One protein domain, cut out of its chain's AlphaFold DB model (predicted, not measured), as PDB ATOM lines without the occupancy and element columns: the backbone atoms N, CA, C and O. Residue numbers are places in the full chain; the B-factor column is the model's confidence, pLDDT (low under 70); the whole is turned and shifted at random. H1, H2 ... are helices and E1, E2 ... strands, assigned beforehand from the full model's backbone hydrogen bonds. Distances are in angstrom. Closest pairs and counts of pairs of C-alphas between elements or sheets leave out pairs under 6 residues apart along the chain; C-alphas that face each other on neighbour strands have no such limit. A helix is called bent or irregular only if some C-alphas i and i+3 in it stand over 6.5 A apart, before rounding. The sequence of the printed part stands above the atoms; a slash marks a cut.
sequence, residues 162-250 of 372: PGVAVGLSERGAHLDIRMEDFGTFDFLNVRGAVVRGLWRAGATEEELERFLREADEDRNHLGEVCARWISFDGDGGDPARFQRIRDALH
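Overview. This is residues 162 to 250 of the 372 residues of an uncharacterized protein of Hyalangium minutum (UniProt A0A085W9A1). Three helices, H1, H2 and H3, form a small up-and-down bundle, their centres at the corners of a triangle; a small pair of parallel strands, E1 and E2, packs beside H1 on the side away from H2, and a short fourth helix, H4, packs on H3, also away from H2. A long loop, residues 167 to 186, leads from E1 round to H1. The printed part has 89 residues, with four named helices and two named strands in the order E1, H1, H2, H3, E2, H4, and its class is mostly helix. It is compact, with a radius of gyration of the C-alphas of 11.7 A, and rounded, spanning 32 by 29 by 26 A.

Arrangement. Strand E1, residues 162 to 166, and strand E2, residues 230 to 232, are parallel neighbours at 53 degrees, with N 231 and O 164 at 2.8 A and N 166 and O 231 at 3.1 A, within hydrogen-bond range. With helices H1, residues 187 to 200, H2, residues 205 to 217, and H3, residues 219 to 229, between them, they make a strand-helix-strand unit, two parallel neighbour strands joined through helices. The closest C-alphas of E1 and H1 are those of Val 164 and Gly 197, 6.0 A apart. H1 and H2, a helical hairpin, touch at a shallow tilt of 19 degrees, opposite ways, closest at the C-alphas of Val 195 and Leu 208, 6.4 A. H2 and H3, also a helical hairpin, touch with residues 211 to 215 of H2 alone, closest at the C-alphas of Ala 215 and Leu 222, 5.6 A; they run opposite ways at a shallow tilt of 32 degrees. H3 is the hub: it also touches H1, the same way at a shallow tilt of 16 degrees, closest at the C-alphas of Val 194 and Cys 226, 6.8 A. H3 also touches H4, residues 241 to 249, at a steep tilt of 45 degrees, opposite ways, closest at the C-alphas of Gly 223 and Arg 246, 5.4 A. H4 is apart from H1, H2 and E1. Every O i to N i+4 pair is within hydrogen-bond range in H1, H2 and H4, but 4 of 7 in H3.

Along the chain. E1 begins at C-alpha 162, (133.036, 100.161, 58.579). H1 is 20.0 A long, from C-alpha 187 at (128.614, 109.998, 77.074). H2 measures 18.4 A and H3 15.2 A; H3 is irregular, its C-alphas 220 and 223 being 8.2 A apart. E2 follows H3 directly. H4, 12.2 A long, ends at C-alpha 249, (123.879, 102.895, 75.554).

Size, cuts and confidence. The two C-alphas farthest apart are those of Glu 170 and Glu 206, 31.7 A. The printed part has no cut. The link from E1 to H1, 20 residues, is long. The mean pLDDT of the printed part is 74.9; 34 residues are under 70, among them 168 to 174, 179 to 186 and 234 to 250.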
ATOM      1  N   PRO A 162     133.454 101.511  58.183       79.94
ATOM      2  CA  PRO A 162     133.036 100.161  58.579       79.94
ATOM      3  C   PRO A 162     134.194  99.271  59.055       79.94
ATOM      4  O   PRO A 162     133.965  98.313  59.784       79.94
ATOM      5  N   GLY A 163     135.436  99.590  58.670       79.50
ATOM      6  CA  GLY A 163     136.646  98.908  59.150       79.50
ATOM      7  C   GLY A 163     137.107  99.346  60.544       79.50
ATOM      8  O   GLY A 163     138.081  98.801  61.057       79.50
ATOM      9  N   VAL A 164     136.438 100.328  61.152       84.12
ATOM     10  CA  VAL A 164     136.706 100.785  62.518       84.12
ATOM     11  C   VAL A 164     135.660 100.177  63.425       84.12
ATOM     12  O   VAL A 164     134.474 100.437  63.243       84.12
ATOM     13  N   ALA A 165     136.100  99.392  64.403       81.75
ATOM     14  CA  ALA A 165     135.216  98.744  65.356       81.75
ATOM     15  C   ALA A 165     135.531  99.188  66.786       81.75
ATOM     16  O   ALA A 165     136.686  99.140  67.215       81.75
ATOM     17  N   VAL A 166     134.496  99.589  67.525       79.25
ATOM     18  CA  VAL A 166     134.569  99.857  68.967       79.25
ATOM     19  C   VAL A 166     133.715  98.827  69.697       79.25
ATOM     20  O   VAL A 166     132.552  98.612  69.353       79.25
ATOM     21  N   GLY A 167     134.315  98.161  70.679       75.75
ATOM     22  CA  GLY A 167     133.667  97.163  71.512       75.75
ATOM     23  C   GLY A 167     132.873  97.819  72.626       75.75
ATOM     24  O   GLY A 167     133.458  98.256  73.610       75.75
ATOM     25  N   LEU A 168     131.555  97.904  72.474       68.19
ATOM     26  CA  LEU A 168     130.664  98.409  73.520       68.19
ATOM     27  C   LEU A 168     130.063  97.281  74.368       68.19
ATOM     28  O   LEU A 168     129.539  97.560  75.440       68.19
ATOM     29  N   SER A 169     130.120  96.030  73.902       64.69
ATOM     30  CA  SER A 169     129.615  94.861  74.627       64.69
ATOM     31  C   SER A 169     130.660  93.749  74.745       64.69
ATOM     32  O   SER A 169     131.711  93.797  74.103       64.69
ATOM     33  N   GLU A 170     130.319  92.683  75.477       65.44
ATOM     34  CA  GLU A 170     131.132  91.462  75.589       65.44
ATOM     35  C   GLU A 170     131.501  90.854  74.220       65.44
ATOM     36  O   GLU A 170     132.524  90.186  74.076       65.44
ATOM     37  N   ARG A 171     130.704  91.089  73.165       65.50
ATOM     38  CA  ARG A 171     131.033  90.623  71.803       65.50
ATOM     39  C   ARG A 171     132.231  91.361  71.220       65.50
ATOM     40  O   ARG A 171     133.040  90.761  70.515       65.50
ATOM     41  N   GLY A 172     132.362  92.642  71.546       67.00
ATOM     42  CA  GLY A 172     133.490  93.487  71.191       67.00
ATOM     43  C   GLY A 172     134.702  93.313  72.104       67.00
ATOM     44  O   GLY A 172     135.712  93.977  71.880       67.00
ATOM     45  N   ALA A 173     134.665  92.391  73.075       62.62
ATOM     46  CA  ALA A 173     135.743  92.153  74.037       62.62
ATOM     47  C   ALA A 173     137.040  91.596  73.425       62.62
ATOM     48  O   ALA A 173     137.950  91.217  74.150       62.62
ATOM     49  N   HIS A 174     137.158  91.512  72.101       64.19
ATOM     50  CA  HIS A 174     138.401  91.194  71.396       64.19
ATOM     51  C   HIS A 174     138.979  92.407  70.646       64.19
ATOM     52  O   HIS A 174     140.128  92.356  70.219       64.19
ATOM     53  N   LEU A 175     138.228  93.505  70.529       71.56
ATOM     54  CA  LEU A 175     138.610  94.697  69.768       71.56
ATOM     55  C   LEU A 175     139.655  95.546  70.499       71.56
ATOM     56  O   LEU A 175     139.783  95.478  71.716       71.56
ATOM     57  N   ASP A 176     140.392  96.375  69.764       66.12
ATOM     58  CA  ASP A 176     141.449  97.237  70.323       66.12
ATOM     59  C   ASP A 176     140.918  98.434  71.135       66.12
ATOM     60  O   ASP A 176     141.657  99.081  71.887       66.12
ATOM     61  N   ILE A 177     139.644  98.771  70.942       71.44
ATOM     62  CA  ILE A 177     138.940  99.844  71.640       71.44
ATOM     63  C   ILE A 177     137.729  99.190  72.297       71.44
ATOM     64  O   ILE A 177     136.870  98.689  71.578       71.44
ATOM     65  N   ARG A 178     137.679  99.144  73.633       70.56
ATOM     66  CA  ARG A 178     136.626  98.468  74.409       70.56
ATOM     67  C   ARG A 178     136.079  99.380  75.490       70.56
ATOM     68  O   ARG A 178     136.844 100.158  76.051       70.56
ATOM     69  N   MET A 179     134.800  99.218  75.819       64.19
ATOM     70  CA  MET A 179     134.155  99.992  76.874       64.19
ATOM     71  C   MET A 179     134.453  99.500  78.286       64.19
ATOM     72  O   MET A 179     134.371 100.273  79.227       64.19
ATOM     73  N   GLU A 180     134.827  98.232  78.438       54.38
ATOM     74  CA  GLU A 180     135.183  97.631  79.731       54.38
ATOM     75  C   GLU A 180     136.436  98.278  80.358       54.38
ATOM     76  O   GLU A 180     136.655  98.169  81.562       54.38
ATOM     77  N   ASP A 181     137.235  98.998  79.556       50.81
ATOM     78  CA  ASP A 181     138.335  99.846  80.034       50.81
ATOM     79  C   ASP A 181     137.828 101.091  80.802       50.81
ATOM     80  O   ASP A 181     138.618 101.748  81.489       50.81
ATOM     81  N   PHE A 182     136.537 101.434  80.699       50.66
ATOM     82  CA  PHE A 182     135.912 102.570  81.374       50.66
ATOM     83  C   PHE A 182     135.058 102.078  82.545       50.66
ATOM     84  O   PHE A 182     134.203 101.211  82.393       50.66
ATOM     85  N   GLY A 183     135.265 102.657  83.731       37.47
ATOM     86  CA  GLY A 183     134.525 102.274  84.940       37.47
ATOM     87  C   GLY A 183     133.011 102.523  84.865       37.47
ATOM     88  O   GLY A 183     132.268 101.955  85.661       37.47
ATOM     89  N   THR A 184     132.553 103.338  83.908       49.16
ATOM     90  CA  THR A 184     131.152 103.729  83.707       49.16
ATOM     91  C   THR A 184     130.845 104.003  82.228       49.16
ATOM     92  O   THR A 184     131.626 104.626  81.500       49.16
ATOM     93  N   PHE A 185     129.665 103.555  81.779       57.66
ATOM     94  CA  PHE A 185     129.086 103.918  80.481       57.66
ATOM     95  C   PHE A 185     128.564 105.363  80.534       57.66
ATOM     96  O   PHE A 185     127.398 105.604  80.831       57.66
ATOM     97  N   ASP A 186     129.452 106.320  80.264       65.69
ATOM     98  CA  ASP A 186     129.167 107.758  80.168       65.69
ATOM     99  C   ASP A 186     129.358 108.248  78.715       65.69
ATOM    100  O   ASP A 186     130.226 107.766  77.979       65.69
ATOM    101  N   PHE A 187     128.537 109.221  78.311       71.19
ATOM    102  CA  PHE A 187     128.614 109.998  77.074       71.19
ATOM    103  C   PHE A 187     130.056 110.379  76.702       71.19
ATOM    104  O   PHE A 187     130.457 110.206  75.547       71.19
ATOM    105  N   LEU A 188     130.852 110.863  77.663       74.88
ATOM    106  CA  LEU A 188     132.234 111.285  77.412       74.88
ATOM    107  C   LEU A 188     133.137 110.118  76.990       74.88
ATOM    108  O   LEU A 188     133.907 110.262  76.035       74.88
ATOM    109  N   ASN A 189     132.990 108.956  77.632       74.56
ATOM    110  CA  ASN A 189     133.778 107.754  77.346       74.56
ATOM    111  C   ASN A 189     133.449 107.185  75.961       74.56
ATOM    112  O   ASN A 189     134.351 106.905  75.170       74.56
ATOM    113  N   VAL A 190     132.159 107.095  75.619       77.69
ATOM    114  CA  VAL A 190     131.712 106.614  74.299       77.69
ATOM    115  C   VAL A 190     132.196 107.552  73.194       77.69
ATOM    116  O   VAL A 190     132.767 107.103  72.197       77.69
ATOM    117  N   ARG A 191     132.026 108.865  73.383       86.00
ATOM    118  CA  ARG A 191     132.491 109.879  72.429       86.00
ATOM    119  C   ARG A 191     134.006 109.797  72.231       86.00
ATOM    120  O   ARG A 191     134.458 109.776  71.089       86.00
ATOM    121  N   GLY A 192     134.777 109.711  73.316       86.31
ATOM    122  CA  GLY A 192     136.236 109.570  73.273       86.31
ATOM    123  C   GLY A 192     136.689 108.306  72.541       86.31
ATOM    124  O   GLY A 192     137.557 108.373  71.669       86.31
ATOM    125  N   ALA A 193     136.042 107.168  72.806       84.25
ATOM    126  CA  ALA A 193     136.347 105.897  72.152       84.25
ATOM    127  C   ALA A 193     136.112 105.948  70.632       84.25
ATOM    128  O   ALA A 193     136.957 105.489  69.855       84.25
ATOM    129  N   VAL A 194     135.002 106.551  70.187       88.69
ATOM    130  CA  VAL A 194     134.718 106.726  68.753       88.69
ATOM    131  C   VAL A 194     135.703 107.699  68.106       88.69
ATOM    132  O   VAL A 194     136.245 107.377  67.047       88.69
ATOM    133  N   VAL A 195     136.010 108.835  68.747       92.06
ATOM    134  CA  VAL A 195     137.039 109.773  68.256       92.06
ATOM    135  C   VAL A 195     138.380 109.066  68.105       92.06
ATOM    136  O   VAL A 195     139.023 109.221  67.071       92.06
ATOM    137  N   ARG A 196     138.789 108.237  69.071       88.25
ATOM    138  CA  ARG A 196     140.029 107.451  68.988       88.25
ATOM    139  C   ARG A 196     140.011 106.468  67.820       88.25
ATOM    140  O   ARG A 196     141.008 106.366  67.105       88.25
ATOM    141  N   GLY A 197     138.896 105.774  67.600       88.31
ATOM    142  CA  GLY A 197     138.725 104.869  66.461       88.31
ATOM    143  C   GLY A 197     138.860 105.588  65.120       88.31
ATOM    144  O   GLY A 197     139.658 105.181  64.275       88.31
ATOM    145  N   LEU A 198     138.136 106.695  64.954       91.19
ATOM    146  CA  LEU A 198     138.196 107.541  63.761       91.19
ATOM    147  C   LEU A 198     139.589 108.146  63.566       91.19
ATOM    148  O   LEU A 198     140.122 108.151  62.457       91.19
ATOM    149  N   TRP A 199     140.214 108.606  64.648       91.06
ATOM    150  CA  TRP A 199     141.549 109.179  64.610       91.06
ATOM    151  C   TRP A 199     142.580 108.138  64.158       91.06
ATOM    152  O   TRP A 199     143.341 108.407  63.233       91.06
ATOM    153  N   ARG A 200     142.556 106.920  64.717       86.50
ATOM    154  CA  ARG A 200     143.433 105.812  64.290       86.50
ATOM    155  C   ARG A 200     143.231 105.436  62.821       86.50
ATOM    156  O   ARG A 200     144.193 105.069  62.150       86.50
ATOM    157  N   ALA A 201     142.000 105.548  62.334       86.88
ATOM    158  CA  ALA A 201     141.620 105.289  60.948       86.88
ATOM    159  C   ALA A 201     142.024 106.387  59.957       86.88
ATOM    160  O   ALA A 201     141.824 106.204  58.756       86.88
ATOM    161  N   GLY A 202     142.569 107.501  60.457       87.62
ATOM    162  CA  GLY A 202     143.004 108.638  59.652       87.62
ATOM    163  C   GLY A 202     141.891 109.579  59.235       87.62
ATOM    164  O   GLY A 202     142.096 110.334  58.286       87.62
ATOM    165  N   ALA A 203     140.753 109.574  59.939       90.62
ATOM    166  CA  ALA A 203     139.729 110.591  59.739       90.62
ATOM    167  C   ALA A 203     140.346 111.992  59.863       90.62
ATOM    168  O   ALA A 203     141.209 112.240  60.724       90.62
ATOM    169  N   THR A 204     139.934 112.900  58.981       90.12
ATOM    170  CA  THR A 204     140.489 114.258  58.942       90.12
ATOM    171  C   THR A 204     140.067 115.059  60.171       90.12
ATOM    172  O   THR A 204     139.127 114.692  60.877       90.12
ATOM    173  N   GLU A 205     140.753 116.170  60.442       90.12
ATOM    174  CA  GLU A 205     140.380 117.065  61.545       90.12
ATOM    175  C   GLU A 205     138.926 117.544  61.378       90.12
ATOM    176  O   GLU A 205     138.146 117.496  62.325       90.12
ATOM    177  N   GLU A 206     138.504 117.879  60.155       91.94
ATOM    178  CA  GLU A 206     137.130 118.299  59.853       91.94
ATOM    179  C   GLU A 206     136.099 117.199  60.123       91.94
ATOM    180  O   GLU A 206     134.974 117.488  60.538       91.94
ATOM    181  N   GLU A 207     136.459 115.941  59.876       93.44
ATOM    182  CA  GLU A 207     135.599 114.791  60.139       93.44
ATOM    183  C   GLU A 207     135.466 114.505  61.632       93.44
ATOM    184  O   GLU A 207     134.351 114.280  62.106       93.44
ATOM    185  N   LEU A 208     136.569 114.569  62.380       93.94
ATOM    186  CA  LEU A 208     136.554 114.430  63.836       93.94
ATOM    187  C   LEU A 208     135.710 115.540  64.478       93.94
ATOM    188  O   LEU A 208     134.840 115.260  65.302       93.94
ATOM    189  N   GLU A 209     135.885 116.787  64.037       93.62
ATOM    190  CA  GLU A 209     135.079 117.925  64.495       93.62
ATOM    191  C   GLU A 209     133.605 117.796  64.098       93.62
ATOM    192  O   GLU A 209     132.709 118.169  64.857       93.62
ATOM    193  N   ARG A 210     133.319 117.254  62.909       94.56
ATOM    194  CA  ARG A 210     131.944 116.990  62.480       94.56
ATOM    195  C   ARG A 210     131.276 115.945  63.366       94.56
ATOM    196  O   ARG A 210     130.147 116.178  63.787       94.56
ATOM    197  N   PHE A 211     131.953 114.837  63.657       94.12
ATOM    198  CA  PHE A 211     131.432 113.825  64.573       94.12
ATOM    199  C   PHE A 211     131.111 114.431  65.944       94.12
ATOM    200  O   PHE A 211     130.022 114.213  66.465       94.12
ATOM    201  N   LEU A 212     132.024 115.231  66.503       92.31
ATOM    202  CA  LEU A 212     131.824 115.869  67.806       92.31
ATOM    203  C   LEU A 212     130.612 116.800  67.827       92.31
ATOM    204  O   LEU A 212     129.843 116.754  68.781       92.31
ATOM    205  N   ARG A 213     130.407 117.599  66.771       92.75
ATOM    206  CA  ARG A 213     129.200 118.430  66.644       92.75
ATOM    207  C   ARG A 213     127.929 117.583  66.605       92.75
ATOM    208  O   ARG A 213     127.020 117.852  67.378       92.75
ATOM    209  N   GLU A 214     127.892 116.539  65.773       91.19
ATOM    210  CA  GLU A 214     126.731 115.638  65.687       91.19
ATOM    211  C   GLU A 214     126.438 114.953  67.039       91.19
ATOM    212  O   GLU A 214     125.279 114.802  67.415       91.19
ATOM    213  N   ALA A 215     127.475 114.559  67.783       87.19
ATOM    214  CA  ALA A 215     127.337 113.921  69.093       87.19
ATOM    215  C   ALA A 215     126.855 114.893  70.185       87.19
ATOM    216  O   ALA A 215     126.076 114.503  71.054       87.19
ATOM    217  N   ASP A 216     127.314 116.148  70.153       84.38
ATOM    218  CA  ASP A 216     126.905 117.177  71.113       84.38
ATOM    219  C   ASP A 216     125.465 117.662  70.861       84.38
ATOM    220  O   ASP A 216     124.740 117.921  71.823       84.38
ATOM    221  N   GLU A 217     125.047 117.768  69.592       83.75
ATOM    222  CA  GLU A 217     123.693 118.181  69.187       83.75
ATOM    223  C   GLU A 217     122.630 117.129  69.527       83.75
ATOM    224  O   GLU A 217     121.493 117.485  69.837       83.75
ATOM    225  N   ASP A 218     122.996 115.844  69.505       77.00
ATOM    226  CA  ASP A 218     122.053 114.741  69.672       77.00
ATOM    227  C   ASP A 218     122.467 113.748  70.768       77.00
ATOM    228  O   ASP A 218     122.637 112.546  70.547       77.00
ATOM    229  N   ARG A 219     122.623 114.261  71.997       71.81
ATOM    230  CA  ARG A 219     123.053 113.458  73.158       71.81
ATOM    231  C   ARG A 219     122.153 112.252  73.434       71.81
ATOM    232  O   ARG A 219     122.649 111.207  73.845       71.81
ATOM    233  N   ASN A 220     120.850 112.387  73.185       66.69
ATOM    234  CA  ASN A 220     119.863 111.325  73.408       66.69
ATOM    235  C   ASN A 220     119.890 110.236  72.322       66.69
ATOM    236  O   ASN A 220     119.359 109.150  72.545       66.69
ATOM    237  N   HIS A 221     120.516 110.501  71.169       72.38
ATOM    238  CA  HIS A 221     120.720 109.518  70.103       72.38
ATOM    239  C   HIS A 221     122.211 109.330  69.784       72.38
ATOM    240  O   HIS A 221     122.568 108.982  68.655       72.38
ATOM    241  N   LEU A 222     123.096 109.482  70.783       76.62
ATOM    242  CA  LEU A 222     124.545 109.287  70.629       76.62
ATOM    243  C   LEU A 222     124.872 107.958  69.929       76.62
ATOM    244  O   LEU A 222     125.746 107.901  69.069       76.62
ATOM    245  N   GLY A 223     124.127 106.894  70.239       74.44
ATOM    246  CA  GLY A 223     124.284 105.597  69.583       74.44
ATOM    247  C   GLY A 223     124.052 105.616  68.090       74.44
ATOM    248  O   GLY A 223     124.810 105.002  67.342       74.44
ATOM    249  N   GLU A 224     123.034 106.342  67.645       77.38
ATOM    250  CA  GLU A 224     122.731 106.490  66.229       77.38
ATOM    251  C   GLU A 224     123.780 107.338  65.528       77.38
ATOM    252  O   GLU A 224     124.192 106.999  64.418       77.38
ATOM    253  N   VAL A 225     124.254 108.398  66.191       85.69
ATOM    254  CA  VAL A 225     125.376 109.201  65.706       85.69
ATOM    255  C   VAL A 225     126.594 108.309  65.512       85.69
ATOM    256  O   VAL A 225     127.045 108.133  64.383       85.69
ATOM    257  N   CYS A 226     127.085 107.666  66.566       84.31
ATOM    258  CA  CYS A 226     128.257 106.801  66.498       84.31
ATOM    259  C   CYS A 226     128.102 105.672  65.464       84.31
ATOM    260  O   CYS A 226     129.046 105.375  64.732       84.31
ATOM    261  N   ALA A 227     126.900 105.104  65.322       80.25
ATOM    262  CA  ALA A 227     126.625 104.030  64.372       80.25
ATOM    263  C   ALA A 227     126.793 104.466  62.919       80.25
ATOM    264  O   ALA A 227     127.144 103.637  62.086       80.25
ATOM    265  N   ARG A 228     126.547 105.735  62.579       86.31
ATOM    266  CA  ARG A 228     126.800 106.252  61.222       86.31
ATOM    267  C   ARG A 228     128.289 106.390  60.923       86.31
ATOM    268  O   ARG A 228     128.675 106.421  59.757       86.31
ATOM    269  N   TRP A 229     129.125 106.475  61.952       89.81
ATOM    270  CA  TRP A 229     130.553 106.726  61.808       89.81
ATOM    271  C   TRP A 229     131.379 105.446  61.809       89.81
ATOM    272  O   TRP A 229     132.243 105.313  60.948       89.81
ATOM    273  N   ILE A 230     131.099 104.502  62.708       87.25
ATOM    274  CA  ILE A 230     131.917 103.300  62.925       87.25
ATOM    275  C   ILE A 230     131.069 102.019  63.027       87.25
ATOM    276  O   ILE A 230     129.848 102.078  63.188       87.25
ATOM    277  N   SER A 231     131.718 100.856  62.941       82.69
ATOM    278  CA  SER A 231     131.126  99.569  63.325       82.69
ATOM    279  C   SER A 231     131.179  99.381  64.844       82.69
ATOM    280  O   SER A 231     132.104  99.835  65.523       82.69
ATOM    281  N   PHE A 232     130.185  98.679  65.380       76.75
ATOM    282  CA  PHE A 232     130.117  98.334  66.794       76.75
ATOM    283  C   PHE A 232     130.273  96.840  66.985       76.75
ATOM    284  O   PHE A 232     129.668  96.055  66.258       76.75
ATOM    285  N   ASP A 233     131.114  96.446  67.940       70.38
ATOM    286  CA  ASP A 233     131.420  95.041  68.233       70.38
ATOM    287  C   ASP A 233     131.842  94.216  66.993       70.38
ATOM    288  O   ASP A 233     131.703  92.995  66.973       70.38
ATOM    289  N   GLY A 234     132.354  94.878  65.945       68.38
ATOM    290  CA  GLY A 234     132.794  94.237  64.702       68.38
ATOM    291  C   GLY A 234     131.657  93.756  63.791       68.38
ATOM    292  O   GLY A 234     131.879  92.890  62.949       68.38
ATOM    293  N   ASP A 235     130.445  94.295  63.942       69.50
ATOM    294  CA  ASP A 235     129.248  93.883  63.196       69.50
ATOM    295  C   ASP A 235     129.224  94.269  61.703       69.50
ATOM    296  O   ASP A 235     128.296  93.898  60.983       69.50
ATOM    297  N   GLY A 236     130.211  95.031  61.228       64.25
ATOM    298  CA  GLY A 236     130.335  95.441  59.830       64.25
ATOM    299  C   GLY A 236     129.306  96.474  59.354       64.25
ATOM    300  O   GLY A 236     129.318  96.815  58.172       64.25
ATOM    301  N   GLY A 237     128.443  97.010  60.229       62.06
ATOM    302  CA  GLY A 237     127.574  98.129  59.864       62.06
ATOM    303  C   GLY A 237     126.222  97.791  59.221       62.06
ATOM    304  O   GLY A 237     125.800  98.488  58.293       62.06
ATOM    305  N   ASP A 238     125.475  96.817  59.747       62.56
ATOM    306  CA  ASP A 238     124.100  96.482  59.309       62.56
ATOM    307  C   ASP A 238     123.027  97.457  59.867       62.56
ATOM    308  O   ASP A 238     123.093  97.799  61.046       62.56
ATOM    309  N   PRO A 239     122.031  97.927  59.087       54.84
ATOM    310  CA  PRO A 239     120.887  98.726  59.555       54.84
ATOM    311  C   PRO A 239     120.118  98.217  60.788       54.84
ATOM    312  O   PRO A 239     119.604  99.033  61.551       54.84
ATOM    313  N   ALA A 240     120.050  96.907  61.055       60.44
ATOM    314  CA  ALA A 240     119.393  96.388  62.268       60.44
ATOM    315  C   ALA A 240     120.167  96.695  63.578       60.44
ATOM    316  O   ALA A 240     119.721  96.326  64.668       60.44
ATOM    317  N   ARG A 241     121.337  97.353  63.487       62.75
ATOM    318  CA  ARG A 241     122.232  97.659  64.617       62.75
ATOM    319  C   ARG A 241     121.794  98.829  65.491       62.75
ATOM    320  O   ARG A 241     122.082  98.799  66.682       62.75
ATOM    321  N   PHE A 242     121.099  99.828  64.938       61.00
ATOM    322  CA  PHE A 242     120.788 101.080  65.648       61.00
ATOM    323  C   PHE A 242     120.046 100.831  66.959       61.00
ATOM    324  O   PHE A 242     120.420 101.366  67.998       61.00
ATOM    325  N   GLN A 243     119.068  99.926  66.923       59.06
ATOM    326  CA  GLN A 243     118.309  99.541  68.102       59.06
ATOM    327  C   GLN A 243     119.184  98.840  69.150       59.06
ATOM    328  O   GLN A 243     119.068  99.146  70.325       59.06
ATOM    329  N   ARG A 244     120.109  97.962  68.738       61.38
ATOM    330  CA  ARG A 244     121.021  97.263  69.664       61.38
ATOM    331  C   ARG A 244     121.991  98.217  70.352       61.38
ATOM    332  O   ARG A 244     122.281  98.037  71.524       61.38
ATOM    333  N   ILE A 245     122.489  99.216  69.628       60.34
ATOM    334  CA  ILE A 245     123.407 100.225  70.172       60.34
ATOM    335  C   ILE A 245     122.647 101.176  71.088       60.34
ATOM    336  O   ILE A 245     123.137 101.493  72.164       60.34
ATOM    337  N   ARG A 246     121.432 101.580  70.701       61.19
ATOM    338  CA  ARG A 246     120.533 102.330  71.580       61.19
ATOM    339  C   ARG A 246     120.276 101.561  72.870       61.19
ATOM    340  O   ARG A 246     120.419 102.138  73.933       61.19
ATOM    341  N   ASP A 247     119.984 100.269  72.776       58.91
ATOM    342  CA  ASP A 247     119.740  99.407  73.934       58.91
ATOM    343  C   ASP A 247     121.029  99.095  74.717       58.91
ATOM    344  O   ASP A 247     120.958  98.720  75.874       58.91
ATOM    345  N   ALA A 248     122.219  99.240  74.131       58.56
ATOM    346  CA  ALA A 248     123.482  99.115  74.863       58.56
ATOM    347  C   ALA A 248     123.853 100.415  75.598       58.56
ATOM    348  O   ALA A 248     124.351 100.369  76.717       58.56
ATOM    349  N   LEU A 249     123.602 101.572  74.978       55.50
ATOM    350  CA  LEU A 249     123.879 102.895  75.554       55.50
ATOM    351  C   LEU A 249     122.804 103.348  76.544       55.50
ATOM    352  O   LEU A 249     123.087 104.065  77.498       55.50
ATOM    353  N   HIS A 250     121.574 102.909  76.316       58.88
ATOM    354  CA  HIS A 250     120.416 103.129  77.162       58.88
ATOM    355  C   HIS A 250     119.747 101.771  77.390       58.88
ATOM    356  O   HIS A 250     118.706 101.503  76.779       58.88
TER     357      HIS A 250